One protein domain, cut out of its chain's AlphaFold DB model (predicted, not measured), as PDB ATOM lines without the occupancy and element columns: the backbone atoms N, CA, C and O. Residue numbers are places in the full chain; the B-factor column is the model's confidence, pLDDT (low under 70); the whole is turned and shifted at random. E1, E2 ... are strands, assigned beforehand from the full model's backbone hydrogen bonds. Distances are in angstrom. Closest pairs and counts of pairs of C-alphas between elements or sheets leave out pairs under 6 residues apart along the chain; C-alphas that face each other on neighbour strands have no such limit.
ATOM      1  N   LYS A   3      36.748  15.425  13.915       97.88
ATOM      2  CA  LYS A   3      37.323  16.551  13.184       97.88
ATOM      3  C   LYS A   3      38.707  16.864  13.750       97.88
ATOM      4  O   LYS A   3      38.840  17.127  14.943       97.88
ATOM      5  N   LYS A   4      39.714  16.888  12.880       96.31
ATOM      6  CA  LYS A   4      41.090  17.251  13.228       96.31
ATOM      7  C   LYS A   4      41.259  18.772  13.309       96.31
ATOM      8  O   LYS A   4      40.841  19.506  12.406       96.31
ATOM      9  N   GLY A   5      41.830  19.239  14.411       96.50
ATOM     10  CA  GLY A   5      42.226  20.623  14.642       96.50
ATOM     11  C   GLY A   5      43.510  20.987  13.897       96.50
ATOM     12  O   GLY A   5      44.195  20.139  13.329       96.50
ATOM     13  N   SER A   6      43.858  22.275  13.898       96.81
ATOM     14  CA  SER A   6      45.109  22.764  13.292       96.81
ATOM     15  C   SER A   6      46.372  22.304  14.027       96.81
ATOM     16  O   SER A   6      47.472  22.432  13.503       96.81
ATOM     17  N   ASP A   7      46.212  21.827  15.255       95.50
ATOM     18  CA  ASP A   7      47.230  21.222  16.114       95.50
ATOM     19  C   ASP A   7      47.269  19.691  15.994       95.50
ATOM     20  O   ASP A   7      47.967  19.040  16.768       95.50
ATOM     21  N   TYR A   8      46.549  19.129  15.016       93.88
ATOM     22  CA  TYR A   8      46.413  17.694  14.763       93.88
ATOM     23  C   TYR A   8      45.650  16.917  15.846       93.88
ATOM     24  O   TYR A   8      45.507  15.703  15.730       93.88
ATOM     25  N   LEU A   9      45.085  17.594  16.851       96.12
ATOM     26  CA  LEU A   9      44.252  16.954  17.868       96.12
ATOM     27  C   LEU A   9      42.770  16.954  17.463       96.12
ATOM     28  O   LEU A   9      42.313  17.859  16.757       96.12
ATOM     29  N   PRO A  10      41.978  15.960  17.896       97.06
ATOM     30  CA  PRO A  10      40.530  15.982  17.728       97.06
ATOM     31  C   PRO A  10      39.892  17.214  18.384       97.06
ATOM     32  O   PRO A  10      40.156  17.515  19.542       97.06
ATOM     33  N   THR A  11      38.975  17.895  17.692       97.00
ATOM     34  CA  THR A  11      38.228  19.028  18.278       97.00
ATOM     35  C   THR A  11      37.039  18.593  19.142       97.00
ATOM     36  O   THR A  11      36.362  19.437  19.719       97.00
ATOM     37  N   GLY A  12      36.737  17.291  19.181       96.00
ATOM     38  CA  GLY A  12      35.543  16.711  19.810       96.00
ATOM     39  C   GLY A  12      34.315  16.620  18.894       96.00
ATOM     40  O   GLY A  12      33.428  15.809  19.151       96.00
ATOM     41  N   ASP A  13      34.281  17.379  17.795       97.12
ATOM     42  CA  ASP A  13      33.200  17.302  16.807       97.12
ATOM     43  C   ASP A  13      33.328  16.040  15.942       97.12
ATOM     44  O   ASP A  13      34.429  15.660  15.534       97.12
ATOM     45  N   LEU A  14      32.191  15.438  15.583       97.44
ATOM     46  CA  LEU A  14      32.127  14.379  14.577       97.44
ATOM     47  C   LEU A  14      31.739  14.958  13.214       97.44
ATOM     48  O   LEU A  14      30.800  15.743  13.098       97.44
ATOM     49  N   ILE A  15      32.454  14.526  12.179       97.81
ATOM     50  CA  ILE A  15      32.184  14.845  10.774       97.81
ATOM     51  C   ILE A  15      32.111  13.560   9.942       97.81
ATOM     52  O   ILE A  15      32.601  12.503  10.360       97.81
ATOM     53  N   GLU A  16      31.522  13.664   8.750       96.88
ATOM     54  CA  GLU A  16      31.589  12.598   7.748       96.88
ATOM     55  C   GLU A  16      33.052  12.288   7.383       96.88
ATOM     56  O   GLU A  16      33.855  13.223   7.288       96.88
ATOM     57  N   PRO A  17      33.416  11.005   7.185       96.00
ATOM     58  CA  PRO A  17      34.745  10.611   6.726       96.00
ATOM     59  C   PRO A  17      35.207  11.379   5.483       96.00
ATOM     60  O   PRO A  17      34.504  11.435   4.473       96.00
ATOM     61  N   THR A  18      36.412  11.943   5.535       95.62
ATOM     62  CA  THR A  18      37.076  12.532   4.366       95.62
ATOM     63  C   THR A  18      37.799  11.461   3.552       95.62
ATOM     64  O   THR A  18      37.988  10.335   4.008       95.62
ATOM     65  N   GLY A  19      38.232  11.799   2.334       96.25
ATOM     66  CA  GLY A  19      39.131  10.933   1.563       96.25
ATOM     67  C   GLY A  19      40.516  10.807   2.207       96.25
ATOM     68  O   GLY A  19      40.903  11.661   3.002       96.25
ATOM     69  N   GLN A  20      41.241   9.747   1.839       95.00
ATOM     70  CA  GLN A  20      42.637   9.507   2.223       95.00
ATOM     71  C   GLN A  20      43.599  10.592   1.683       95.00
ATOM     72  O   GLN A  20      43.277  11.235   0.675       95.00
ATOM     73  N   PRO A  21      44.796  10.763   2.287       96.56
ATOM     74  CA  PRO A  21      45.346   9.957   3.382       96.56
ATOM     75  C   PRO A  21      44.713  10.281   4.742       96.56
ATOM     76  O   PRO A  21      44.197  11.379   4.945       96.56
ATOM     77  N   TRP A  22      44.734   9.301   5.645       97.19
ATOM     78  CA  TRP A  22      44.209   9.428   7.001       97.19
ATOM     79  C   TRP A  22      45.327   9.404   8.037       97.19
ATOM     80  O   TRP A  22      46.304   8.673   7.899       97.19
ATOM     81  N   ASP A  23      45.129  10.198   9.077       97.00
ATOM     82  CA  ASP A  23      45.763  10.092  10.390       97.00
ATOM     83  C   ASP A  23      44.703  10.575  11.380       97.00
ATOM     84  O   ASP A  23      44.689  11.734  11.813       97.00
ATOM     85  N   ASP A  24      43.660   9.758  11.517       98.00
ATOM     86  CA  ASP A  24      42.380  10.199  12.054       98.00
ATOM     87  C   ASP A  24      41.687   9.084  12.840       98.00
ATOM     88  O   ASP A  24      41.766   7.902  12.498       98.00
ATOM     89  N   THR A  25      40.945   9.477  13.877       97.75
ATOM     90  CA  THR A  25      40.121   8.556  14.664       97.75
ATOM     91  C   THR A  25      38.681   8.537  14.156       97.75
ATOM     92  O   THR A  25      37.982   9.555  14.081       97.75
ATOM     93  N   PHE A  26      38.203   7.344  13.842       97.94
ATOM     94  CA  PHE A  26      36.854   7.026  13.412       97.94
ATOM     95  C   PHE A  26      36.035   6.511  14.594       97.94
ATOM     96  O   PHE A  26      36.565   5.966  15.560       97.94
ATOM     97  N   LYS A  27      34.722   6.710  14.509       95.31
ATOM     98  CA  LYS A  27      33.728   6.203  15.453       95.31
ATOM     99  C   LYS A  27      32.565   5.644  14.648       95.31
ATOM    100  O   LYS A  27      32.365   6.082  13.514       95.31
ATOM    101  N   ASP A  28      31.816   4.723  15.246       91.00
ATOM    102  CA  ASP A  28      30.612   4.133  14.653       91.00
ATOM    103  C   ASP A  28      30.937   3.414  13.326       91.00
ATOM    104  O   ASP A  28      30.202   3.504  12.344       91.00
ATOM    105  N   VAL A  29      32.085   2.723  13.298       91.69
ATOM    106  CA  VAL A  29      32.543   1.914  12.161       91.69
ATOM    107  C   VAL A  29      31.547   0.782  11.913       91.69
ATOM    108  O   VAL A  29      31.135   0.083  12.836       91.69
ATOM    109  N   ILE A  30      31.147   0.613  10.652       88.62
ATOM    110  CA  ILE A  30      30.188  -0.410  10.235       88.62
ATOM    111  C   ILE A  30      30.941  -1.527   9.518       88.62
ATOM    112  O   ILE A  30      31.623  -1.279   8.526       88.62
ATOM    113  N   GLY A  31      30.736  -2.759   9.976       91.06
ATOM    114  CA  GLY A  31      31.364  -3.944   9.399       91.06
ATOM    115  C   GLY A  31      32.709  -4.267  10.040       91.06
ATOM    116  O   GLY A  31      33.021  -3.791  11.126       91.06
ATOM    117  N   LEU A  32      33.469  -5.123   9.361       93.38
ATOM    118  CA  LEU A  32      34.759  -5.628   9.809       93.38
ATOM    119  C   LEU A  32      35.877  -4.846   9.107       93.38
ATOM    120  O   LEU A  32      35.939  -4.919   7.881       93.38
ATOM    121  N   PRO A  33      36.723  -4.081   9.819       95.38
ATOM    122  CA  PRO A  33      37.895  -3.440   9.232       95.38
ATOM    123  C   PRO A  33      38.877  -4.452   8.651       95.38
ATOM    124  O   PRO A  33      39.198  -5.459   9.288       95.38
ATOM    125  N   GLU A  34      39.377  -4.162   7.447       95.19
ATOM    126  CA  GLU A  34      40.262  -5.069   6.720       95.19
ATOM    127  C   GLU A  34      41.379  -4.326   6.005       95.19
ATOM    128  O   GLU A  34      41.186  -3.238   5.459       95.19
ATOM    129  N   ILE A  35      42.533  -4.973   5.955       94.69
ATOM    130  CA  ILE A  35      43.645  -4.601   5.100       94.69
ATOM    131  C   ILE A  35      43.765  -5.680   4.038       94.69
ATOM    132  O   ILE A  35      43.875  -6.863   4.356       94.69
ATOM    133  N   ILE A  36      43.750  -5.266   2.776       94.75
ATOM    134  CA  ILE A  36      43.812  -6.172   1.634       94.75
ATOM    135  C   ILE A  36      45.049  -5.821   0.812       94.75
ATOM    136  O   ILE A  36      45.145  -4.719   0.270       94.75
ATOM    137  N   TRP A  37      45.960  -6.783   0.683       93.50
ATOM    138  CA  TRP A  37      47.040  -6.785  -0.301       93.50
ATOM    139  C   TRP A  37      46.677  -7.791  -1.400       93.50
ATOM    140  O   TRP A  37      46.892  -8.990  -1.209       93.50
ATOM    141  N   PRO A  38      46.112  -7.335  -2.538       93.94
ATOM    142  CA  PRO A  38      45.588  -8.233  -3.562       93.94
ATOM    143  C   PRO A  38      46.645  -9.197  -4.107       93.94
ATOM    144  O   PRO A  38      47.724  -8.776  -4.534       93.94
ATOM    145  N   GLY A  39      46.304 -10.480  -4.141       94.56
ATOM    146  CA  GLY A  39      47.168 -11.580  -4.552       94.56
ATOM    147  C   GLY A  39      48.223 -11.978  -3.520       94.56
ATOM    148  O   GLY A  39      49.143 -12.710  -3.881       94.56
ATOM    149  N   ALA A  40      48.143 -11.478  -2.284       94.50
ATOM    150  CA  ALA A  40      49.139 -11.745  -1.249       94.50
ATOM    151  C   ALA A  40      48.506 -12.092   0.102       94.50
ATOM    152  O   ALA A  40      48.756 -13.179   0.621       94.50
ATOM    153  N   ALA A  41      47.721 -11.180   0.682       95.56
ATOM    154  CA  ALA A  41      47.181 -11.373   2.024       95.56
ATOM    155  C   ALA A  41      45.967 -10.491   2.334       95.56
ATOM    156  O   ALA A  41      45.807  -9.391   1.796       95.56
ATOM    157  N   ARG A  42      45.174 -10.942   3.305       96.50
ATOM    158  CA  ARG A  42      44.152 -10.155   3.992       96.50
ATOM    159  C   ARG A  42      44.378 -10.216   5.494       96.50
ATOM    160  O   ARG A  42      44.672 -11.273   6.051       96.50
ATOM    161  N   VAL A  43      44.211  -9.075   6.145       96.94
ATOM    162  CA  VAL A  43      44.113  -8.968   7.601       96.94
ATOM    163  C   VAL A  43      42.735  -8.433   7.941       96.94
ATOM    164  O   VAL A  43      42.378  -7.352   7.481       96.94
ATOM    165  N   SER A  44      41.989  -9.160   8.765       97.12
ATOM    166  CA  SER A  44      40.713  -8.706   9.321       97.12
ATOM    167  C   SER A  44      40.874  -8.461  10.817       97.12
ATOM    168  O   SER A  44      41.530  -9.244  11.512       97.12
ATOM    169  N   ILE A  45      40.303  -7.359  11.303       97.50
ATOM    170  CA  ILE A  45      40.511  -6.884  12.672       97.50
ATOM    171  C   ILE A  45      39.156  -6.709  13.350       97.50
ATOM    172  O   ILE A  45      38.380  -5.834  12.980       97.50
ATOM    173  N   GLU A  46      38.888  -7.519  14.367       96.44
ATOM    174  CA  GLU A  46      37.709  -7.405  15.227       96.44
ATOM    175  C   GLU A  46      38.111  -6.755  16.545       96.44
ATOM    176  O   GLU A  46      39.132  -7.124  17.120       96.44
ATOM    177  N   SER A  47      37.314  -5.816  17.050       95.94
ATOM    178  CA  SER A  47      37.495  -5.253  18.389       95.94
ATOM    179  C   SER A  47      36.156  -4.815  18.970       95.94
ATOM    180  O   SER A  47      35.239  -4.452  18.231       95.94
ATOM    181  N   ASP A  48      36.058  -4.838  20.297       94.19
ATOM    182  CA  ASP A  48      34.943  -4.273  21.057       94.19
ATOM    183  C   ASP A  48      34.988  -2.738  21.133       94.19
ATOM    184  O   ASP A  48      34.025  -2.109  21.581       94.19
ATOM    185  N   SER A  49      36.071  -2.114  20.657       95.25
ATOM    186  CA  SER A  49      36.199  -0.667  20.706       95.25
ATOM    187  C   SER A  49      35.283   0.066  19.718       95.25
ATOM    188  O   SER A  49      35.245  -0.246  18.520       95.25
ATOM    189  N   PRO A  50      34.616   1.144  20.176       94.19
ATOM    190  CA  PRO A  50      33.892   2.052  19.301       94.19
ATOM    191  C   PRO A  50      34.802   3.055  18.569       94.19
ATOM    192  O   PRO A  50      34.289   3.809  17.739       94.19
ATOM    193  N   TYR A  51      36.108   3.102  18.863       96.75
ATOM    194  CA  TYR A  51      37.065   4.065  18.311       96.75
ATOM    195  C   TYR A  51      38.207   3.378  17.563       96.75
ATOM    196  O   TYR A  51      38.882   2.496  18.091       96.75
ATOM    197  N   TRP A  52      38.462   3.850  16.346       97.75
ATOM    198  CA  TRP A  52      39.453   3.268  15.446       97.75
ATOM    199  C   TRP A  52      40.330   4.362  14.864       97.75
ATOM    200  O   TRP A  52      39.843   5.173  14.080       97.75
ATOM    201  N   THR A  53      41.606   4.406  15.224       97.50
ATOM    202  CA  THR A  53      42.572   5.289  14.564       97.50
ATOM    203  C   THR A  53      43.116   4.592  13.326       97.50
ATOM    204  O   THR A  53      43.536   3.437  13.388       97.50
ATOM    205  N   VAL A  54      43.069   5.275  12.183       97.50
ATOM    206  CA  VAL A  54      43.598   4.755  10.919       97.50
ATOM    207  C   VAL A  54      44.638   5.723  10.382       97.50
ATOM    208  O   VAL A  54      44.349   6.908  10.202       97.50
ATOM    209  N   TYR A  55      45.826   5.191  10.111       97.62
ATOM    210  CA  TYR A  55      46.960   5.926   9.567       97.62
ATOM    211  C   TYR A  55      47.357   5.366   8.198       97.62
ATOM    212  O   TYR A  55      47.605   4.166   8.062       97.62
ATOM    213  N   THR A  56      47.424   6.233   7.186       97.06
ATOM    214  CA  THR A  56      47.787   5.893   5.800       97.06
ATOM    215  C   THR A  56      48.663   6.962   5.129       97.06
ATOM    216  O   THR A  56      48.683   7.039   3.900       97.06
ATOM    217  N   GLU A  57      49.312   7.859   5.880       96.56
ATOM    218  CA  GLU A  57      50.142   8.918   5.273       96.56
ATOM    219  C   GLU A  57      51.511   8.410   4.788       96.56
ATOM    220  O   GLU A  57      52.078   8.988   3.860       96.56
ATOM    221  N   HIS A  58      52.047   7.344   5.392       96.44
ATOM    222  CA  HIS A  58      53.343   6.781   5.011       96.44
ATOM    223  C   HIS A  58      53.215   5.824   3.817       96.44
ATOM    224  O   HIS A  58      52.280   5.032   3.738       96.44
ATOM    225  N   GLU A  59      54.183   5.853   2.898       93.81
ATOM    226  CA  GLU A  59      54.152   5.030   1.677       93.81
ATOM    227  C   GLU A  59      54.329   3.526   1.948       93.81
ATOM    228  O   GLU A  59      53.686   2.696   1.310       93.81
ATOM    229  N   ASP A  60      55.164   3.183   2.930       94.19
ATOM    230  CA  ASP A  60      55.511   1.790   3.247       94.19
ATOM    231  C   ASP A  60      54.659   1.145   4.352       94.19
ATOM    232  O   ASP A  60      54.894  -0.009   4.715       94.19
ATOM    233  N   GLY A  61      53.717   1.873   4.957       92.06
ATOM    234  CA  GLY A  61      53.069   1.401   6.178       92.06
ATOM    235  C   GLY A  61      51.696   2.000   6.415       92.06
ATOM    236  O   GLY A  61      51.456   3.174   6.153       92.06
ATOM    237  N   ILE A  62      50.813   1.172   6.965       95.44
ATOM    238  CA  ILE A  62      49.488   1.573   7.423       95.44
ATOM    239  C   ILE A  62      49.275   1.086   8.852       95.44
ATOM    240  O   ILE A  62      49.799   0.036   9.237       95.44
ATOM    241  N   CYS A  63      48.463   1.815   9.609       96.69
ATOM    242  CA  CYS A  63      48.006   1.384  10.923       96.69
ATOM    243  C   CYS A  63      46.479   1.361  10.955       96.69
ATOM    244  O   CYS A  63      45.826   2.283  10.468       96.69
ATOM    245  N   VAL A  64      45.915   0.310  11.547       97.00
ATOM    246  CA  VAL A  64      44.486   0.201  11.856       97.00
ATOM    247  C   VAL A  64      44.395  -0.192  13.323       97.00
ATOM    248  O   VAL A  64      44.740  -1.310  13.697       97.00
ATOM    249  N   GLU A  65      44.008   0.765  14.158       96.38
ATOM    250  CA  GLU A  65      44.233   0.725  15.600       96.38
ATOM    251  C   GLU A  65      42.915   0.905  16.357       96.38
ATOM    252  O   GLU A  65      42.420   2.029  16.493       96.38
ATOM    253  N   PRO A  66      42.337  -0.172  16.905       96.44
ATOM    254  CA  PRO A  66      41.348  -0.041  17.960       96.44
ATOM    255  C   PRO A  66      41.961   0.663  19.174       96.44
ATOM    256  O   PRO A  66      42.998   0.245  19.690       96.44
ATOM    257  N   VAL A  67      41.315   1.723  19.653       96.44
ATOM    258  CA  VAL A  67      41.757   2.493  20.830       96.44
ATOM    259  C   VAL A  67      40.604   2.659  21.806       96.44
ATOM    260  O   VAL A  67      39.457   2.727  21.391       96.44
ATOM    261  N   THR A  68      40.848   2.741  23.111       96.44
ATOM    262  CA  THR A  68      39.741   2.866  24.082       96.44
ATOM    263  C   THR A  68      39.070   4.245  24.074       96.44
ATOM    264  O   THR A  68      37.940   4.384  24.538       96.44
ATOM    265  N   ALA A  69      39.751   5.267  23.552       96.50
ATOM    266  CA  ALA A  69      39.260   6.630  23.358       96.50
ATOM    267  C   ALA A  69      40.109   7.361  22.299       96.50
ATOM    268  O   ALA A  69      41.255   6.967  22.073       96.50
ATOM    269  N   PRO A  70      39.591   8.434  21.665       96.75
ATOM    270  CA  PRO A  70      40.374   9.244  20.733       96.75
ATOM    271  C   PRO A  70      41.544   9.964  21.433       96.75
ATOM    272  O   PRO A  70      41.508  10.159  22.652       96.75
ATOM    273  N   PRO A  71      42.554  10.432  20.677       96.12
ATOM    274  CA  PRO A  71      43.568  11.339  21.201       96.12
ATOM    275  C   PRO A  71      42.936  12.549  21.901       96.12
ATOM    276  O   PRO A  71      41.864  13.016  21.521       96.12
ATOM    277  N   ASP A  72      43.610  13.048  22.936       96.56
ATOM    278  CA  ASP A  72      43.164  14.193  23.742       96.56
ATOM    279  C   ASP A  72      41.823  14.009  24.490       96.56
ATOM    280  O   ASP A  72      41.246  14.963  25.014       96.56
ATOM    281  N   CYS A  73      41.329  12.770  24.620       96.38
ATOM    282  CA  CYS A  73      40.031  12.466  25.234       96.38
ATOM    283  C   CYS A  73      39.808  13.104  26.614       96.38
ATOM    284  O   CYS A  73      38.708  13.582  26.893       96.38
ATOM    285  N   GLN A  74      40.851  13.183  27.447       95.75
ATOM    286  CA  GLN A  74      40.774  13.797  28.773       95.75
ATOM    287  C   GLN A  74      40.363  15.275  28.703       95.75
ATOM    288  O   GLN A  74      39.536  15.715  29.503       95.75
ATOM    289  N   ASN A  75      40.912  16.039  27.755       96.81
ATOM    290  CA  ASN A  75      40.585  17.456  27.588       96.81
ATOM    291  C   ASN A  75      39.235  17.652  26.882       96.81
ATOM    292  O   ASN A  75      38.564  18.658  27.108       96.81
ATOM    293  N   LEU A  76      38.800  16.662  26.100       96.56
ATOM    294  CA  LEU A  76      37.492  16.633  25.438       96.56
ATOM    295  C   LEU A  76      36.352  16.151  26.352       96.56
ATOM    296  O   LEU A  76      35.193  16.149  25.939       96.56
ATOM    297  N   GLY A  77      36.657  15.727  27.584       97.06
ATOM    298  CA  GLY A  77      35.668  15.157  28.504       97.06
ATOM    299  C   GLY A  77      35.122  13.798  28.050       97.06
ATOM    300  O   GLY A  77      34.043  13.395  28.484       97.06
ATOM    301  N   ILE A  78      35.852  13.099  27.176       96.38
ATOM    302  CA  ILE A  78      35.526  11.754  26.703       96.38
ATOM    303  C   ILE A  78      36.234  10.757  27.616       96.38
ATOM    304  O   ILE A  78      37.454  10.784  27.764       96.38
ATOM    305  N   VAL A  79      35.463   9.860  28.222       95.50
ATOM    306  CA  VAL A  79      35.999   8.766  29.033       95.50
ATOM    307  C   VAL A  79      35.975   7.506  28.184       95.50
ATOM    308  O   VAL A  79      34.902   7.064  27.779       95.50
ATOM    309  N   GLY A  80      37.157   6.974  27.891       92.88
ATOM    310  CA  GLY A  80      37.303   5.669  27.255       92.88
ATOM    311  C   GLY A  80      37.163   4.523  28.242       92.88
ATOM    312  O   GLY A  80      37.186   4.719  29.460       92.88
ATOM    313  N   ASP A  81      37.091   3.314  27.704       94.00
ATOM    314  CA  ASP A  81      37.140   2.106  28.514       94.00
ATOM    315  C   ASP A  81      38.548   1.847  29.075       94.00
ATOM    316  O   ASP A  81      39.572   2.291  28.551       94.00
ATOM    317  N   SER A  82      38.608   1.111  30.184       94.88
ATOM    318  CA  SER A  82      39.879   0.663  30.783       94.88
ATOM    319  C   SER A  82      40.423  -0.631  30.167       94.88
ATOM    320  O   SER A  82      41.477  -1.120  30.571       94.88
ATOM    321  N   TYR A  83      39.675  -1.203  29.228       95.00
ATOM    322  CA  TYR A  83      39.934  -2.480  28.589       95.00
ATOM    323  C   TYR A  83      39.545  -2.387  27.117       95.00
ATOM    324  O   TYR A  83      38.639  -1.639  26.765       95.00
ATOM    325  N   ILE A  84      40.255  -3.145  26.294       94.94
ATOM    326  CA  ILE A  84      39.946  -3.372  24.892       94.94
ATOM    327  C   ILE A  84      40.412  -4.780  24.550       94.94
ATOM    328  O   ILE A  84      41.481  -5.212  25.004       94.94
ATOM    329  N   GLU A  85      39.626  -5.482  23.752       96.25
ATOM    330  CA  GLU A  85      40.040  -6.729  23.127       96.25
ATOM    331  C   GLU A  85      40.097  -6.579  21.615       96.25
ATOM    332  O   GLU A  85      39.368  -5.798  21.001       96.25
ATOM    333  N   MET A  86      41.016  -7.325  21.011       95.81
ATOM    334  CA  MET A  86      41.155  -7.376  19.568       95.81
ATOM    335  C   MET A  86      41.501  -8.794  19.131       95.81
ATOM    336  O   MET A  86      42.385  -9.432  19.710       95.81
ATOM    337  N   LEU A  87      40.837  -9.253  18.076       97.44
ATOM    338  CA  LEU A  87      41.204 -10.447  17.328       97.44
ATOM    339  C   LEU A  87      41.711 -10.017  15.952       97.44
ATOM    340  O   LEU A  87      41.020  -9.323  15.211       97.44
ATOM    341  N   ILE A  88      42.923 -10.457  15.614       97.31
ATOM    342  CA  ILE A  88      43.505 -10.277  14.284       97.31
ATOM    343  C   ILE A  88      43.521 -11.634  13.596       97.31
ATOM    344  O   ILE A  88      44.136 -12.576  14.105       97.31
ATOM    345  N   THR A  89      42.891 -11.715  12.429       97.50
ATOM    346  CA  THR A  89      42.952 -12.896  11.563       97.50
ATOM    347  C   THR A  89      43.768 -12.570  10.320       97.50
ATOM    348  O   THR A  89      43.591 -11.510   9.722       97.50
ATOM    349  N   PHE A  90      44.670 -13.479   9.947       96.81
ATOM    350  CA  PHE A  90      45.516 -13.373   8.762       96.81
ATOM    351  C   PHE A  90      45.180 -14.497   7.781       96.81
ATOM    352  O   PHE A  90      45.162 -15.668   8.168       96.81
ATOM    353  N   GLU A  91      44.939 -14.135   6.524       96.44
ATOM    354  CA  GLU A  91      44.670 -15.054   5.418       96.44
ATOM    355  C   GLU A  91      45.683 -14.808   4.289       96.44
ATOM    356  O   GLU A  91      45.872 -13.667   3.865       96.44
ATOM    357  N   GLU A  92      46.332 -15.871   3.806       93.62
ATOM    358  CA  GLU A  92      47.242 -15.842   2.647       93.62
ATOM    359  C   GLU A  92      46.467 -16.070   1.335       93.62
ATOM    360  O   GLU A  92      45.374 -16.636   1.347       93.62
ATOM    361  N   ASP A  93      47.055 -15.665   0.203       78.69
ATOM    362  CA  ASP A  93      46.533 -15.894  -1.159       78.69
ATOM    363  C   ASP A  93      45.153 -15.253  -1.448       78.69
ATOM    364  O   ASP A  93      44.349 -15.797  -2.213       78.69
TER     365      ASP A  93
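AT A GLANCE: This is residues 3 to 93 of the 94 residues of a protein of freshwater metagenome (UniProt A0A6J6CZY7). Two small three-stranded sheets stand side by side, not face to face, and meet at one corner near Ser 47, Pro 66 and Met 86. Strand E1 lies beyond E2, away from the sheet E3 E4 E7, and the long loop of residues 68 to 85 leads from E6 to E7. The printed part has 91 residues with no named helix and seven named strands, E1 to E7 along the chain, and is all strand, though the strands hold 38 residues, under half. The sheets run E2, E5, E6 and E3, E4, E7, both antiparallel. The whole is only just compact, close to loose, with a radius of gyration of the C-alphas of 14.2 A, and elongated, 44 by 29 by 20 A.

HOW THE PARTS SIT: E4, residues 41 to 47, is the inner strand between E3, residues 34 to 37, and E7, residues 86 to 92. E3 and E4 form a hairpin at 170 degrees, with N 35 and O 43 2.8 A apart, within hydrogen-bond range. E4 and E7 are antiparallel at 166 degrees, with N 44 and O 89 at 3.0 A. E5, residues 51 to 55, and E6, residues 63 to 67, form a hairpin, with N 53 and O 65 at 2.8 A. E2, residues 23 to 27, is antiparallel to E5, with N 26 and O 52 at 2.7 A. The closest C-alphas of E4 and E6, Ser 47 and Pro 66, are 6.5 A apart. E1, residues 10 to 14, pairs with no named strand and is near E2.

IN THESE COORDINATES: E1 begins at C-alpha 10 (40.530, 15.982, 17.728). E4 spans 20.0 A, and E7 spans 19.9 A, ending at C-alpha 92 (47.242, -15.842, 2.647).

THE WHOLE: The two C-alphas farthest apart, of Asn 75 and Asp 93, are 44.4 A apart. The printed part has no cut; the link from E6 to E7 is long, and no printed residue is under 70 in pLDDT.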